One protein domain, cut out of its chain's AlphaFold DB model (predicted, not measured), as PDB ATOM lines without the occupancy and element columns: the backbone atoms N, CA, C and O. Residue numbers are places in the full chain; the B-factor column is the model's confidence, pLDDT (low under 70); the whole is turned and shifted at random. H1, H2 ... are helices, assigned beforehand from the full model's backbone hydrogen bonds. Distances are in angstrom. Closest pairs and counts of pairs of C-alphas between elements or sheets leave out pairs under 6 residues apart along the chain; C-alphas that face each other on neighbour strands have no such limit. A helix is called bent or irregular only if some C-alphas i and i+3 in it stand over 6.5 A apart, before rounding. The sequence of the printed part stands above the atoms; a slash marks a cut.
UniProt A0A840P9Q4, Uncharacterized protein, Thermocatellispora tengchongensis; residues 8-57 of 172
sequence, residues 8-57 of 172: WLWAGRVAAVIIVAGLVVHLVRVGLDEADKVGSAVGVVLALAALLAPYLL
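What this domain is: This is residues 8 to 57 of the 172 residues of an uncharacterized protein of Thermocatellispora tengchongensis (UniProt A0A840P9Q4). Two long helices, H1 and H2, run side by side in opposite ways with a gap between them, and residues 31 to 34 join them at one end to make a long, open U. The printed part has 50 residues with two named helices, H1 then H2, and no named strand: all helix. It is loose, with a radius of gyration of the C-alphas of 12.7 A, and a rod of 39 by 19 by 6 A.

Where its parts are: H1, residues 8 to 30, is 32.9 A long and begins at C-alpha 8 (29.508, -32.549, -4.884). H2, residues 35 to 56, is 31.0 A long and ends at C-alpha 56 (33.331, -21.679, -5.450). H2 is irregular, but only just: C-alphas 51 and 54 are 6.6 A apart.

How they stand to each other: H1 and H2 are close but not clearly touching; their closest C-alphas, of Arg 13 and Leu 56, are 7.3 A apart. Their centres are 13.1 A apart, at a shallow tilt of 2 degrees, opposite ways. Every O i to N i+4 pair is within hydrogen-bond range in H1, and 14 of 18 in H2.

The domain as a whole: The C-alphas farthest apart, of Trp 8 and Asp 33, are 39.1 A apart. The printed part has no cut, and the link is tight. Residues 28 to 37 stand free. Model pLDDT is under 70 at residue 27, residues 31 to 42 and residues 54 to 57.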
ATOM      1  N   TRP A   8      29.458 -33.152  -3.542       75.06
ATOM      2  CA  TRP A   8      29.508 -32.549  -4.884       75.06
ATOM      3  C   TRP A   8      30.362 -31.274  -4.882       75.06
ATOM      4  O   TRP A   8      31.213 -31.081  -5.751       75.06
ATOM      5  N   LEU A   9      30.189 -30.421  -3.869       72.06
ATOM      6  CA  LEU A   9      30.980 -29.197  -3.702       72.06
ATOM      7  C   LEU A   9      32.472 -29.510  -3.530       72.06
ATOM      8  O   LEU A   9      33.318 -28.845  -4.126       72.06
ATOM      9  N   TRP A  10      32.800 -30.556  -2.769       77.69
ATOM     10  CA  TRP A  10      34.182 -31.012  -2.606       77.69
ATOM     11  C   TRP A  10      34.779 -31.567  -3.900       77.69
ATOM     12  O   TRP A  10      35.902 -31.206  -4.249       77.69
ATOM     13  N   ALA A  11      34.018 -32.365  -4.651       74.69
ATOM     14  CA  ALA A  11      34.450 -32.885  -5.946       74.69
ATOM     15  C   ALA A  11      34.768 -31.753  -6.938       74.69
ATOM     16  O   ALA A  11      35.799 -31.794  -7.607       74.69
ATOM     17  N   GLY A  12      33.942 -30.700  -6.968       75.31
ATOM     18  CA  GLY A  12      34.191 -29.514  -7.794       75.31
ATOM     19  C   GLY A  12      35.488 -28.786  -7.426       75.31
ATOM     20  O   GLY A  12      36.248 -28.393  -8.311       75.31
ATOM     21  N   ARG A  13      35.792 -28.657  -6.127       80.12
ATOM     22  CA  ARG A  13      37.033 -28.017  -5.653       80.12
ATOM     23  C   ARG A  13      38.271 -28.837  -6.001       80.12
ATOM     24  O   ARG A  13      39.246 -28.274  -6.485       80.12
ATOM     25  N   VAL A  14      38.224 -30.151  -5.791       83.06
ATOM     26  CA  VAL A  14      39.342 -31.047  -6.125       83.06
ATOM     27  C   VAL A  14      39.601 -31.041  -7.632       83.06
ATOM     28  O   VAL A  14      40.747 -30.894  -8.050       83.06
ATOM     29  N   ALA A  15      38.546 -31.104  -8.451       82.69
ATOM     30  CA  ALA A  15      38.668 -31.023  -9.904       82.69
ATOM     31  C   ALA A  15      39.307 -29.699 -10.358       82.69
ATOM     32  O   ALA A  15      40.227 -29.713 -11.173       82.69
ATOM     33  N   ALA A  16      38.887 -28.565  -9.786       78.12
ATOM     34  CA  ALA A  16      39.475 -27.262 -10.095       78.12
ATOM     35  C   ALA A  16      40.974 -27.205  -9.754       78.12
ATOM     36  O   ALA A  16      41.770 -26.748 -10.570       78.12
ATOM     37  N   VAL A  17      41.376 -27.721  -8.586       84.06
ATOM     38  CA  VAL A  17      42.790 -27.760  -8.173       84.06
ATOM     39  C   VAL A  17      43.625 -28.618  -9.126       84.06
ATOM     40  O   VAL A  17      44.713 -28.200  -9.516       84.06
ATOM     41  N   ILE A  18      43.114 -29.779  -9.548       85.38
ATOM     42  CA  ILE A  18      43.811 -30.667 -10.493       85.38
ATOM     43  C   ILE A  18      44.000 -29.980 -11.850       85.38
ATOM     44  O   ILE A  18      45.093 -30.038 -12.411       85.38
ATOM     45  N   ILE A  19      42.967 -29.303 -12.361       82.88
ATOM     46  CA  ILE A  19      43.036 -28.580 -13.639       82.88
ATOM     47  C   ILE A  19      44.083 -27.464 -13.565       82.88
ATOM     48  O   ILE A  19      44.928 -27.363 -14.452       82.88
ATOM     49  N   VAL A  20      44.073 -26.664 -12.495       83.56
ATOM     50  CA  VAL A  20      45.048 -25.579 -12.300       83.56
ATOM     51  C   VAL A  20      46.468 -26.133 -12.179       83.56
ATOM     52  O   VAL A  20      47.369 -25.642 -12.854       83.56
ATOM     53  N   ALA A  21      46.676 -27.180 -11.379       82.06
ATOM     54  CA  ALA A  21      47.987 -27.806 -11.220       82.06
ATOM     55  C   ALA A  21      48.507 -28.391 -12.543       82.06
ATOM     56  O   ALA A  21      49.667 -28.177 -12.899       82.06
ATOM     57  N   GLY A  22      47.646 -29.073 -13.303       82.75
ATOM     58  CA  GLY A  22      47.982 -29.593 -14.629       82.75
ATOM     59  C   GLY A  22      48.368 -28.485 -15.607       82.75
ATOM     60  O   GLY A  22      49.354 -28.624 -16.331       82.75
ATOM     61  N   LEU A  23      47.651 -27.358 -15.575       74.81
ATOM     62  CA  LEU A  23      47.948 -26.193 -16.405       74.81
ATOM     63  C   LEU A  23      49.316 -25.591 -16.058       74.81
ATOM     64  O   LEU A  23      50.115 -25.338 -16.957       74.81
ATOM     65  N   VAL A  24      49.619 -25.430 -14.767       79.06
ATOM     66  CA  VAL A  24      50.918 -24.928 -14.287       79.06
ATOM     67  C   VAL A  24      52.059 -25.848 -14.724       79.06
ATOM     68  O   VAL A  24      53.052 -25.372 -15.268       79.06
ATOM     69  N   VAL A  25      51.917 -27.166 -14.552       82.00
ATOM     70  CA  VAL A  25      52.939 -28.136 -14.984       82.00
ATOM     71  C   VAL A  25      53.126 -28.101 -16.502       82.00
ATOM     72  O   VAL A  25      54.260 -28.164 -16.976       82.00
ATOM     73  N   HIS A  26      52.043 -27.970 -17.274       72.31
ATOM     74  CA  HIS A  26      52.114 -27.849 -18.729       72.31
ATOM     75  C   HIS A  26      52.860 -26.579 -19.161       72.31
ATOM     76  O   HIS A  26      53.763 -26.665 -19.986       72.31
ATOM     77  N   LEU A  27      52.558 -25.433 -18.542       69.12
ATOM     78  CA  LEU A  27      53.253 -24.160 -18.770       69.12
ATOM     79  C   LEU A  27      54.754 -24.255 -18.456       69.12
ATOM     80  O   LEU A  27      55.577 -23.785 -19.236       69.12
ATOM     81  N   VAL A  28      55.124 -24.919 -17.356       72.44
ATOM     82  CA  VAL A  28      56.534 -25.155 -16.993       72.44
ATOM     83  C   VAL A  28      57.233 -26.057 -18.015       72.44
ATOM     84  O   VAL A  28      58.401 -25.840 -18.328       72.44
ATOM     85  N   ARG A  29      56.530 -27.063 -18.551       73.31
ATOM     86  CA  ARG A  29      57.107 -28.061 -19.463       73.31
ATOM     87  C   ARG A  29      57.233 -27.578 -20.907       73.31
ATOM     88  O   ARG A  29      58.178 -27.975 -21.577       73.31
ATOM     89  N   VAL A  30      56.290 -26.761 -21.381       70.19
ATOM     90  CA  VAL A  30      56.340 -26.136 -22.720       70.19
ATOM     91  C   VAL A  30      57.434 -25.066 -22.787       70.19
ATOM     92  O   VAL A  30      57.927 -24.765 -23.867       70.19
ATOM     93  N   GLY A  31      57.900 -24.597 -21.630       52.94
ATOM     94  CA  GLY A  31      59.075 -23.754 -21.534       52.94
ATOM     95  C   GLY A  31      58.720 -22.282 -21.676       52.94
ATOM     96  O   GLY A  31      58.021 -21.854 -22.589       52.94
ATOM     97  N   LEU A  32      59.269 -21.505 -20.748       49.31
ATOM     98  CA  LEU A  32      59.331 -20.043 -20.699       49.31
ATOM     99  C   LEU A  32      60.070 -19.398 -21.897       49.31
ATOM    100  O   LEU A  32      60.514 -18.259 -21.787       49.31
ATOM    101  N   ASP A  33      60.211 -20.098 -23.024       53.53
ATOM    102  CA  ASP A  33      61.007 -19.676 -24.188       53.53
ATOM    103  C   ASP A  33      60.412 -18.445 -24.898       53.53
ATOM    104  O   ASP A  33      61.043 -17.797 -25.725       53.53
ATOM    105  N   GLU A  34      59.204 -18.049 -24.494       51.31
ATOM    106  CA  GLU A  34      58.545 -16.816 -24.904       51.31
ATOM    107  C   GLU A  34      58.115 -16.010 -23.666       51.31
ATOM    108  O   GLU A  34      56.934 -15.790 -23.398       51.31
ATOM    109  N   ALA A  35      59.101 -15.625 -22.850       48.47
ATOM    110  CA  ALA A  35      58.939 -14.993 -21.536       48.47
ATOM    111  C   ALA A  35      57.992 -13.767 -21.503       48.47
ATOM    112  O   ALA A  35      57.338 -13.543 -20.485       48.47
ATOM    113  N   ASP A  36      57.820 -13.037 -22.611       56.59
ATOM    114  CA  ASP A  36      56.870 -11.910 -22.705       56.59
ATOM    115  C   ASP A  36      55.390 -12.332 -22.819       56.59
ATOM    116  O   ASP A  36      54.487 -11.562 -22.487       56.59
ATOM    117  N   LYS A  37      55.090 -13.573 -23.222       53.47
ATOM    118  CA  LYS A  37      53.702 -14.075 -23.304       53.47
ATOM    119  C   LYS A  37      53.203 -14.648 -21.976       53.47
ATOM    120  O   LYS A  37      51.995 -14.679 -21.721       53.47
ATOM    121  N   VAL A  38      54.120 -15.061 -21.100       54.00
ATOM    122  CA  VAL A  38      53.807 -15.749 -19.836       54.00
ATOM    123  C   VAL A  38      53.178 -14.798 -18.812       54.00
ATOM    124  O   VAL A  38      52.276 -15.201 -18.077       54.00
ATOM    125  N   GLY A  39      53.564 -13.518 -18.813       62.47
ATOM    126  CA  GLY A  39      52.962 -12.506 -17.937       62.47
ATOM    127  C   GLY A  39      51.455 -12.338 -18.170       62.47
ATOM    128  O   GLY A  39      50.677 -12.278 -17.217       62.47
ATOM    129  N   SER A  40      51.027 -12.361 -19.437       61.47
ATOM    130  CA  SER A  40      49.606 -12.284 -19.800       61.47
ATOM    131  C   SER A  40      48.842 -13.542 -19.371       61.47
ATOM    132  O   SER A  40      47.761 -13.453 -18.788       61.47
ATOM    133  N   ALA A  41      49.440 -14.722 -19.561       64.31
ATOM    134  CA  ALA A  41      48.824 -15.988 -19.165       64.31
ATOM    135  C   ALA A  41      48.594 -16.077 -17.645       64.31
ATOM    136  O   ALA A  41      47.515 -16.478 -17.208       64.31
ATOM    137  N   VAL A  42      49.564 -15.645 -16.832       67.81
ATOM    138  CA  VAL A  42      49.431 -15.630 -15.365       67.81
ATOM    139  C   VAL A  42      48.331 -14.662 -14.919       67.81
ATOM    140  O   VAL A  42      47.529 -15.010 -14.050       67.81
ATOM    141  N   GLY A  43      48.235 -13.486 -15.548       75.00
ATOM    142  CA  GLY A  43      47.169 -12.518 -15.282       75.00
ATOM    143  C   GLY A  43      45.775 -13.065 -15.596       75.00
ATOM    144  O   GLY A  43      44.863 -12.927 -14.784       75.00
ATOM    145  N   VAL A  44      45.617 -13.754 -16.731       72.56
ATOM    146  CA  VAL A  44      44.342 -14.379 -17.123       72.56
ATOM    147  C   VAL A  44      43.950 -15.500 -16.161       72.56
ATOM    148  O   VAL A  44      42.785 -15.585 -15.775       72.56
ATOM    149  N   VAL A  45      44.903 -16.320 -15.709       74.44
ATOM    150  CA  VAL A  45      44.638 -17.380 -14.720       74.44
ATOM    151  C   VAL A  45      44.247 -16.788 -13.365       74.44
ATOM    152  O   VAL A  45      43.286 -17.258 -12.759       74.44
ATOM    153  N   LEU A  46      44.928 -15.734 -12.903       77.12
ATOM    154  CA  LEU A  46      44.562 -15.014 -11.677       77.12
ATOM    155  C   LEU A  46      43.182 -14.358 -11.789       77.12
ATOM    156  O   LEU A  46      42.395 -14.443 -10.849       77.12
ATOM    157  N   ALA A  47      42.861 -13.756 -12.936       76.81
ATOM    158  CA  ALA A  47      41.558 -13.156 -13.195       76.81
ATOM    159  C   ALA A  47      40.442 -14.208 -13.200       76.81
ATOM    160  O   ALA A  47      39.418 -14.019 -12.547       76.81
ATOM    161  N   LEU A  48      40.656 -15.347 -13.864       74.88
ATOM    162  CA  LEU A  48      39.729 -16.480 -13.838       74.88
ATOM    163  C   LEU A  48      39.567 -17.035 -12.424       74.88
ATOM    164  O   LEU A  48      38.441 -17.240 -11.987       74.88
ATOM    165  N   ALA A  49      40.659 -17.226 -11.683       74.81
ATOM    166  CA  ALA A  49      40.611 -17.705 -10.306       74.81
ATOM    167  C   ALA A  49      39.848 -16.737  -9.388       74.81
ATOM    168  O   ALA A  49      39.020 -17.182  -8.596       74.81
ATOM    169  N   ALA A  50      40.067 -15.425  -9.520       74.88
ATOM    170  CA  ALA A  50      39.343 -14.401  -8.771       74.88
ATOM    171  C   ALA A  50      37.860 -14.327  -9.162       74.88
ATOM    172  O   ALA A  50      37.013 -14.125  -8.297       74.88
ATOM    173  N   LEU A  51      37.535 -14.540 -10.441       74.38
ATOM    174  CA  LEU A  51      36.158 -14.572 -10.933       74.38
ATOM    175  C   LEU A  51      35.410 -15.830 -10.469       74.38
ATOM    176  O   LEU A  51      34.226 -15.778 -10.146       74.38
ATOM    177  N   LEU A  52      36.110 -16.960 -10.397       72.81
ATOM    178  CA  LEU A  52      35.585 -18.233  -9.909       72.81
ATOM    179  C   LEU A  52      35.543 -18.294  -8.374       72.81
ATOM    180  O   LEU A  52      34.717 -19.018  -7.824       72.81
ATOM    181  N   ALA A  53      36.363 -17.517  -7.664       72.94
ATOM    182  CA  ALA A  53      36.399 -17.479  -6.201       72.94
ATOM    183  C   ALA A  53      35.026 -17.229  -5.538       72.94
ATOM    184  O   ALA A  53      34.666 -18.020  -4.664       72.94
ATOM    185  N   PRO A  54      34.216 -16.225  -5.934       65.56
ATOM    186  CA  PRO A  54      32.877 -16.033  -5.374       65.56
ATOM    187  C   PRO A  54      31.873 -17.113  -5.802       65.56
ATOM    188  O   PRO A  54      30.833 -17.246  -5.171       65.56
ATOM    189  N   TYR A  55      32.172 -17.890  -6.850       57.69
ATOM    190  CA  TYR A  55      31.309 -18.974  -7.330       57.69
ATOM    191  C   TYR A  55      31.646 -20.333  -6.691       57.69
ATOM    192  O   TYR A  55      30.796 -21.218  -6.617       57.69
ATOM    193  N   LEU A  56      32.881 -20.502  -6.203       59.94
ATOM    194  CA  LEU A  56      33.331 -21.679  -5.450       59.94
ATOM    195  C   LEU A  56      33.260 -21.502  -3.929       59.94
ATOM    196  O   LEU A  56      33.226 -22.508  -3.214       59.94
ATOM    197  N   LEU A  57      33.249 -20.268  -3.417       57.53
ATOM    198  CA  LEU A  57      32.921 -20.025  -2.017       57.53
ATOM    199  C   LEU A  57      31.395 -20.013  -1.871       57.53
ATOM    200  O   LEU A  57      30.759 -19.090  -2.378       57.53
TER     201      LEU A  57